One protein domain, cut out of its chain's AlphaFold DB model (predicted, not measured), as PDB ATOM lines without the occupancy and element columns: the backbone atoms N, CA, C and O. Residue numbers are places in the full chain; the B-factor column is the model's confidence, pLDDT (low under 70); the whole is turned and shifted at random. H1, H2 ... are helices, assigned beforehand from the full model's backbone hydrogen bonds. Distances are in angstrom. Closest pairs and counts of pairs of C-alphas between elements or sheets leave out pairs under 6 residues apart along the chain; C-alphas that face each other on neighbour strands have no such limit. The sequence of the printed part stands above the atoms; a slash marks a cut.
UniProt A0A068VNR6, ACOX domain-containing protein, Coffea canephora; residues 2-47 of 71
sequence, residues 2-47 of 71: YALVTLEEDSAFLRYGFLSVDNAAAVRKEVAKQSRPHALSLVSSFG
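AT A GLANCE: This is residues 2 to 47 of the 71 residues of the protein "ACOX domain-containing protein" of Coffea canephora (UniProt A0A068VNR6). H1 packs at a slant on the long helix H3, with the short H2 near the first residues of H3. Residues 33 to 47, of which 33 to 35 belong to H3 and 39 to 44 to H4, stick out as an arm. The printed part has 46 residues, with four named helices in the order H1, H2, H3, H4 and no named strand: all helix. It is loose, with a radius of gyration of the C-alphas of 13.4 A, spanning 42 by 16 by 9 A.

IN THESE COORDINATES: H1, residues 2 to 9, begins at C-alpha (30.783, -22.230, -27.727) and measures 10.5 A. H2 is residues 12 to 15, 4.8 A. H3, residues 21 to 35, measures 22.1 A. H4, residues 39 to 44, measures 8.6 A and ends at C-alpha (16.859, -15.869, -16.544).

HOW THE PARTS SIT: H1 and H3 touch at a steep tilt of 48 degrees, opposite ways; their closest C-alphas, Leu 4 and Val 27, are 6.4 A apart. H2 and H3 are close but not clearly touching, with C-alphas Leu 14 and Val 21 closest at 7.0 A. H3 and H4 meet only through their link. Every O i to N i+4 pair is within hydrogen-bond range in H1 and H4, 10 of 11 in H3; H2 is too short for one.

THE WHOLE: C-alphas 17 and 47, the farthest apart, are 42.1 A apart. The printed part has no cut, the three links are tight, and no printed residue is under 70 in pLDDT.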
ATOM      1  N   TYR A   2      29.433 -22.812 -27.794       83.94
ATOM      2  CA  TYR A   2      30.783 -22.230 -27.727       83.94
ATOM      3  C   TYR A   2      31.735 -22.748 -28.818       83.94
ATOM      4  O   TYR A   2      32.175 -21.970 -29.647       83.94
ATOM      5  N   ALA A   3      31.922 -24.068 -28.923       85.31
ATOM      6  CA  ALA A   3      32.799 -24.653 -29.941       85.31
ATOM      7  C   ALA A   3      32.406 -24.308 -31.394       85.31
ATOM      8  O   ALA A   3      33.277 -24.125 -32.234       85.31
ATOM      9  N   LEU A   4      31.105 -24.205 -31.697       83.94
ATOM     10  CA  LEU A   4      30.629 -23.854 -33.041       83.94
ATOM     11  C   LEU A   4      30.848 -22.370 -33.352       83.94
ATOM     12  O   LEU A   4      31.158 -22.043 -34.488       83.94
ATOM     13  N   VAL A   5      30.713 -21.496 -32.350       84.25
ATOM     14  CA  VAL A   5      31.031 -20.065 -32.471       84.25
ATOM     15  C   VAL A   5      32.538 -19.877 -32.647       84.25
ATOM     16  O   VAL A   5      32.956 -19.182 -33.560       84.25
ATOM     17  N   THR A   6      33.367 -20.585 -31.875       86.25
ATOM     18  CA  THR A   6      34.832 -20.548 -32.031       86.25
ATOM     19  C   THR A   6      35.282 -21.009 -33.421       86.25
ATOM     20  O   THR A   6      36.183 -20.416 -34.003       86.25
ATOM     21  N   LEU A   7      34.639 -22.045 -33.973       84.81
ATOM     22  CA  LEU A   7      34.890 -22.512 -35.343       84.81
ATOM     23  C   LEU A   7      34.457 -21.502 -36.418       84.81
ATOM     24  O   LEU A   7      34.958 -21.559 -37.538       84.81
ATOM     25  N   GLU A   8      33.499 -20.632 -36.106       80.44
ATOM     26  CA  GLU A   8      32.946 -19.641 -37.029       80.44
ATOM     27  C   GLU A   8      33.730 -18.326 -37.017       80.44
ATOM     28  O   GLU A   8      33.997 -17.768 -38.080       80.44
ATOM     29  N   GLU A   9      34.135 -17.862 -35.833       83.25
ATOM     30  CA  GLU A   9      34.885 -16.617 -35.642       83.25
ATOM     31  C   GLU A   9      36.344 -16.728 -36.114       83.25
ATOM     32  O   GLU A   9      36.925 -15.740 -36.572       83.25
ATOM     33  N   ASP A  10      36.948 -17.920 -36.041       87.19
ATOM     34  CA  ASP A  10      38.343 -18.116 -36.427       87.19
ATOM     35  C   ASP A  10      38.498 -18.558 -37.893       87.19
ATOM     36  O   ASP A  10      38.295 -19.712 -38.284       87.19
ATOM     37  N   SER A  11      38.963 -17.625 -38.726       84.44
ATOM     38  CA  SER A  11      39.281 -17.881 -40.136       84.44
ATOM     39  C   SER A  11      40.374 -18.941 -40.359       84.44
ATOM     40  O   SER A  11      40.497 -19.457 -41.477       84.44
ATOM     41  N   ALA A  12      41.157 -19.298 -39.333       88.69
ATOM     42  CA  ALA A  12      42.203 -20.314 -39.410       88.69
ATOM     43  C   ALA A  12      41.652 -21.675 -39.858       88.69
ATOM     44  O   ALA A  12      42.304 -22.369 -40.640       88.69
ATOM     45  N   PHE A  13      40.433 -22.035 -39.444       86.38
ATOM     46  CA  PHE A  13      39.828 -23.320 -39.802       86.38
ATOM     47  C   PHE A  13      39.564 -23.456 -41.308       86.38
ATOM     48  O   PHE A  13      39.746 -24.538 -41.864       86.38
ATOM     49  N   LEU A  14      39.223 -22.358 -41.987       86.62
ATOM     50  CA  LEU A  14      39.123 -22.317 -43.449       86.62
ATOM     51  C   LEU A  14      40.504 -22.187 -44.102       86.62
ATOM     52  O   LEU A  14      40.793 -22.866 -45.085       86.62
ATOM     53  N   ARG A  15      41.377 -21.339 -43.546       89.00
ATOM     54  CA  ARG A  15      42.701 -21.034 -44.112       89.00
ATOM     55  C   ARG A  15      43.629 -22.247 -44.154       89.00
ATOM     56  O   ARG A  15      44.389 -22.391 -45.107       89.00
ATOM     57  N   TYR A  16      43.577 -23.097 -43.134       91.44
ATOM     58  CA  TYR A  16      44.380 -24.318 -43.049       91.44
ATOM     59  C   TYR A  16      43.636 -25.565 -43.551       91.44
ATOM     60  O   TYR A  16      44.185 -26.661 -43.497       91.44
ATOM     61  N   GLY A  17      42.407 -25.414 -44.060       86.94
ATOM     62  CA  GLY A  17      41.640 -26.508 -44.660       86.94
ATOM     63  C   GLY A  17      41.054 -27.512 -43.663       86.94
ATOM     64  O   GLY A  17      40.641 -28.595 -44.069       86.94
ATOM     65  N   PHE A  18      40.985 -27.170 -42.373       87.56
ATOM     66  CA  PHE A  18      40.299 -27.985 -41.363       87.56
ATOM     67  C   PHE A  18      38.778 -28.026 -41.579       87.56
ATOM     68  O   PHE A  18      38.113 -28.953 -41.120       87.56
ATOM     69  N   LEU A  19      38.230 -27.034 -42.286       88.88
ATOM     70  CA  LEU A  19      36.823 -26.949 -42.646       88.88
ATOM     71  C   LEU A  19      36.667 -26.574 -44.127       88.88
ATOM     72  O   LEU A  19      37.410 -25.744 -44.650       88.88
ATOM     73  N   SER A  20      35.674 -27.157 -44.801       89.69
ATOM     74  CA  SER A  20      35.248 -26.692 -46.124       89.69
ATOM     75  C   SER A  20      34.333 -25.469 -46.000       89.69
ATOM     76  O   SER A  20      33.710 -25.240 -44.959       89.69
ATOM     77  N   VAL A  21      34.209 -24.699 -47.084       89.25
ATOM     78  CA  VAL A  21      33.318 -23.526 -47.143       89.25
ATOM     79  C   VAL A  21      31.857 -23.915 -46.884       89.25
ATOM     80  O   VAL A  21      31.158 -23.223 -46.142       89.25
ATOM     81  N   ASP A  22      31.414 -25.054 -47.421       91.38
ATOM     82  CA  ASP A  22      30.053 -25.564 -47.221       91.38
ATOM     83  C   ASP A  22      29.795 -25.946 -45.760       91.38
ATOM     84  O   ASP A  22      28.760 -25.597 -45.187       91.38
ATOM     85  N   ASN A  23      30.774 -26.589 -45.116       89.69
ATOM     86  CA  ASN A  23      30.679 -26.948 -43.704       89.69
ATOM     87  C   ASN A  23      30.675 -25.697 -42.811       89.69
ATOM     88  O   ASN A  23      29.901 -25.637 -41.858       89.69
ATOM     89  N   ALA A  24      31.453 -24.659 -43.145       87.50
ATOM     90  CA  ALA A  24      31.405 -23.373 -42.441       87.50
ATOM     91  C   ALA A  24      30.029 -22.698 -42.556       87.50
ATOM     92  O   ALA A  24      29.498 -22.155 -41.583       87.50
ATOM     93  N   ALA A  25      29.413 -22.747 -43.742       88.25
ATOM     94  CA  ALA A  25      28.069 -22.220 -43.951       88.25
ATOM     95  C   ALA A  25      27.012 -22.983 -43.130       88.25
ATOM     96  O   ALA A  25      26.119 -22.359 -42.551       88.25
ATOM     97  N   ALA A  26      27.139 -24.308 -43.024       89.75
ATOM     98  CA  ALA A  26      26.269 -25.128 -42.185       89.75
ATOM     99  C   ALA A  26      26.412 -24.784 -40.690       89.75
ATOM    100  O   ALA A  26      25.402 -24.604 -40.008       89.75
ATOM    101  N   VAL A  27      27.646 -24.609 -40.197       87.12
ATOM    102  CA  VAL A  27      27.918 -24.210 -38.804       87.12
ATOM    103  C   VAL A  27      27.245 -22.876 -38.465       87.12
ATOM    104  O   VAL A  27      26.519 -22.803 -37.473       87.12
ATOM    105  N   ARG A  28      27.378 -21.850 -39.322       85.50
ATOM    106  CA  ARG A  28      26.697 -20.549 -39.142       85.50
ATOM    107  C   ARG A  28      25.184 -20.681 -38.997       85.50
ATOM    108  O   ARG A  28      24.572 -20.057 -38.129       85.50
ATOM    109  N   LYS A  29      24.569 -21.510 -39.842       86.38
ATOM    110  CA  LYS A  29      23.120 -21.743 -39.821       86.38
ATOM    111  C   LYS A  29      22.668 -22.397 -38.512       86.38
ATOM    112  O   LYS A  29      21.640 -22.006 -37.959       86.38
ATOM    113  N   GLU A  30      23.435 -23.358 -38.005       84.00
ATOM    114  CA  GLU A  30      23.120 -24.053 -36.754       84.00
ATOM    115  C   GLU A  30      23.307 -23.164 -35.518       84.00
ATOM    116  O   GLU A  30      22.457 -23.174 -34.623       84.00
ATOM    117  N   VAL A  31      24.346 -22.319 -35.489       82.62
ATOM    118  CA  VAL A  31      24.549 -21.329 -34.415       82.62
ATOM    119  C   VAL A  31      23.354 -20.372 -34.318       82.62
ATOM    120  O   VAL A  31      22.804 -20.166 -33.232       82.62
ATOM    121  N   ALA A  32      22.881 -19.839 -35.447       78.00
ATOM    122  CA  ALA A  32      21.738 -18.924 -35.459       78.00
ATOM    123  C   ALA A  32      20.420 -19.595 -35.022       78.00
ATOM    124  O   ALA A  32      19.576 -18.966 -34.382       78.00
ATOM    125  N   LYS A  33      20.227 -20.879 -35.352       79.56
ATOM    126  CA  LYS A  33      18.977 -21.604 -35.080       79.56
ATOM    127  C   LYS A  33      18.843 -22.049 -33.621       79.56
ATOM    128  O   LYS A  33      17.746 -21.980 -33.072       79.56
ATOM    129  N   GLN A  34      19.925 -22.513 -32.998       75.00
ATOM    130  CA  GLN A  34      19.850 -23.157 -31.680       75.00
ATOM    131  C   GLN A  34      19.856 -22.177 -30.495       75.00
ATOM    132  O   GLN A  34      19.310 -22.500 -29.444       75.00
ATOM    133  N   SER A  35      20.431 -20.977 -30.635       70.38
ATOM    134  CA  SER A  35      20.484 -19.986 -29.538       70.38
ATOM    135  C   SER A  35      19.132 -19.334 -29.268       70.38
ATOM    136  O   SER A  35      18.730 -19.132 -28.123       70.38
ATOM    137  N   ARG A  36      18.428 -18.977 -30.341       75.44
ATOM    138  CA  ARG A  36      17.331 -18.014 -30.293       75.44
ATOM    139  C   ARG A  36      16.138 -18.413 -29.406       75.44
ATOM    140  O   ARG A  36      15.695 -17.559 -28.644       75.44
ATOM    141  N   PRO A  37      15.610 -19.653 -29.440       84.19
ATOM    142  CA  PRO A  37      14.421 -19.993 -28.657       84.19
ATOM    143  C   PRO A  37      14.694 -20.176 -27.158       84.19
ATOM    144  O   PRO A  37      13.744 -20.267 -26.388       84.19
ATOM    145  N   HIS A  38      15.953 -20.311 -26.727       85.12
ATOM    146  CA  HIS A  38      16.297 -20.636 -25.331       85.12
ATOM    147  C   HIS A  38      17.128 -19.543 -24.651       85.12
ATOM    148  O   HIS A  38      17.342 -19.614 -23.444       85.12
ATOM    149  N   ALA A  39      17.547 -18.513 -25.394       84.94
ATOM    150  CA  ALA A  39      18.357 -17.411 -24.880       84.94
ATOM    151  C   ALA A  39      17.742 -16.746 -23.638       84.94
ATOM    152  O   ALA A  39      18.447 -16.549 -22.654       84.94
ATOM    153  N   LEU A  40      16.433 -16.465 -23.651       84.50
ATOM    154  CA  LEU A  40      15.759 -15.833 -22.512       84.50
ATOM    155  C   LEU A  40      15.791 -16.726 -21.264       84.50
ATOM    156  O   LEU A  40      16.199 -16.268 -20.207       84.50
ATOM    157  N   SER A  41      15.440 -18.007 -21.404       87.81
ATOM    158  CA  SER A  41      15.484 -18.981 -20.301       87.81
ATOM    159  C   SER A  41      16.893 -19.115 -19.712       87.81
ATOM    160  O   SER A  41      17.069 -19.132 -18.494       87.81
ATOM    161  N   LEU A  42      17.916 -19.131 -20.573       86.75
ATOM    162  CA  LEU A  42      19.311 -19.217 -20.153       86.75
ATOM    163  C   LEU A  42      19.747 -17.971 -19.365       86.75
ATOM    164  O   LEU A  42      20.346 -18.106 -18.304       86.75
ATOM    165  N   VAL A  43      19.405 -16.768 -19.834       87.19
ATOM    166  CA  VAL A  43      19.707 -15.519 -19.114       87.19
ATOM    167  C   VAL A  43      18.940 -15.441 -17.792       87.19
ATOM    168  O   VAL A  43      19.529 -15.104 -16.768       87.19
ATOM    169  N   SER A  44      17.661 -15.824 -17.773       86.75
ATOM    170  CA  SER A  44      16.859 -15.869 -16.544       86.75
ATOM    171  C   SER A  44      17.414 -16.857 -15.509       86.75
ATOM    172  O   SER A  44      17.309 -16.605 -14.311       86.75
ATOM    173  N   SER A  45      18.057 -17.950 -15.938       91.50
ATOM    174  CA  SER A  45      18.670 -18.933 -15.029       91.50
ATOM    175  C   SER A  45      19.843 -18.391 -14.203       91.50
ATOM    176  O   SER A  45      20.194 -18.991 -13.190       91.50
ATOM    177  N   PHE A  46      20.414 -17.238 -14.574       90.81
ATOM    178  CA  PHE A  46      21.406 -16.558 -13.736       90.81
ATOM    179  C   PHE A  46      20.817 -16.016 -12.431       90.81
ATOM    180  O   PHE A  46      21.574 -15.680 -11.524       90.81
ATOM    181  N   GLY A  47      19.486 -15.931 -12.320       89.62
ATOM    182  CA  GLY A  47      18.815 -15.519 -11.090       89.62
ATOM    183  C   GLY A  47      19.092 -14.069 -10.699       89.62
ATOM    184  O   GLY A  47      18.962 -13.730  -9.528       89.62
TER     185      GLY A  47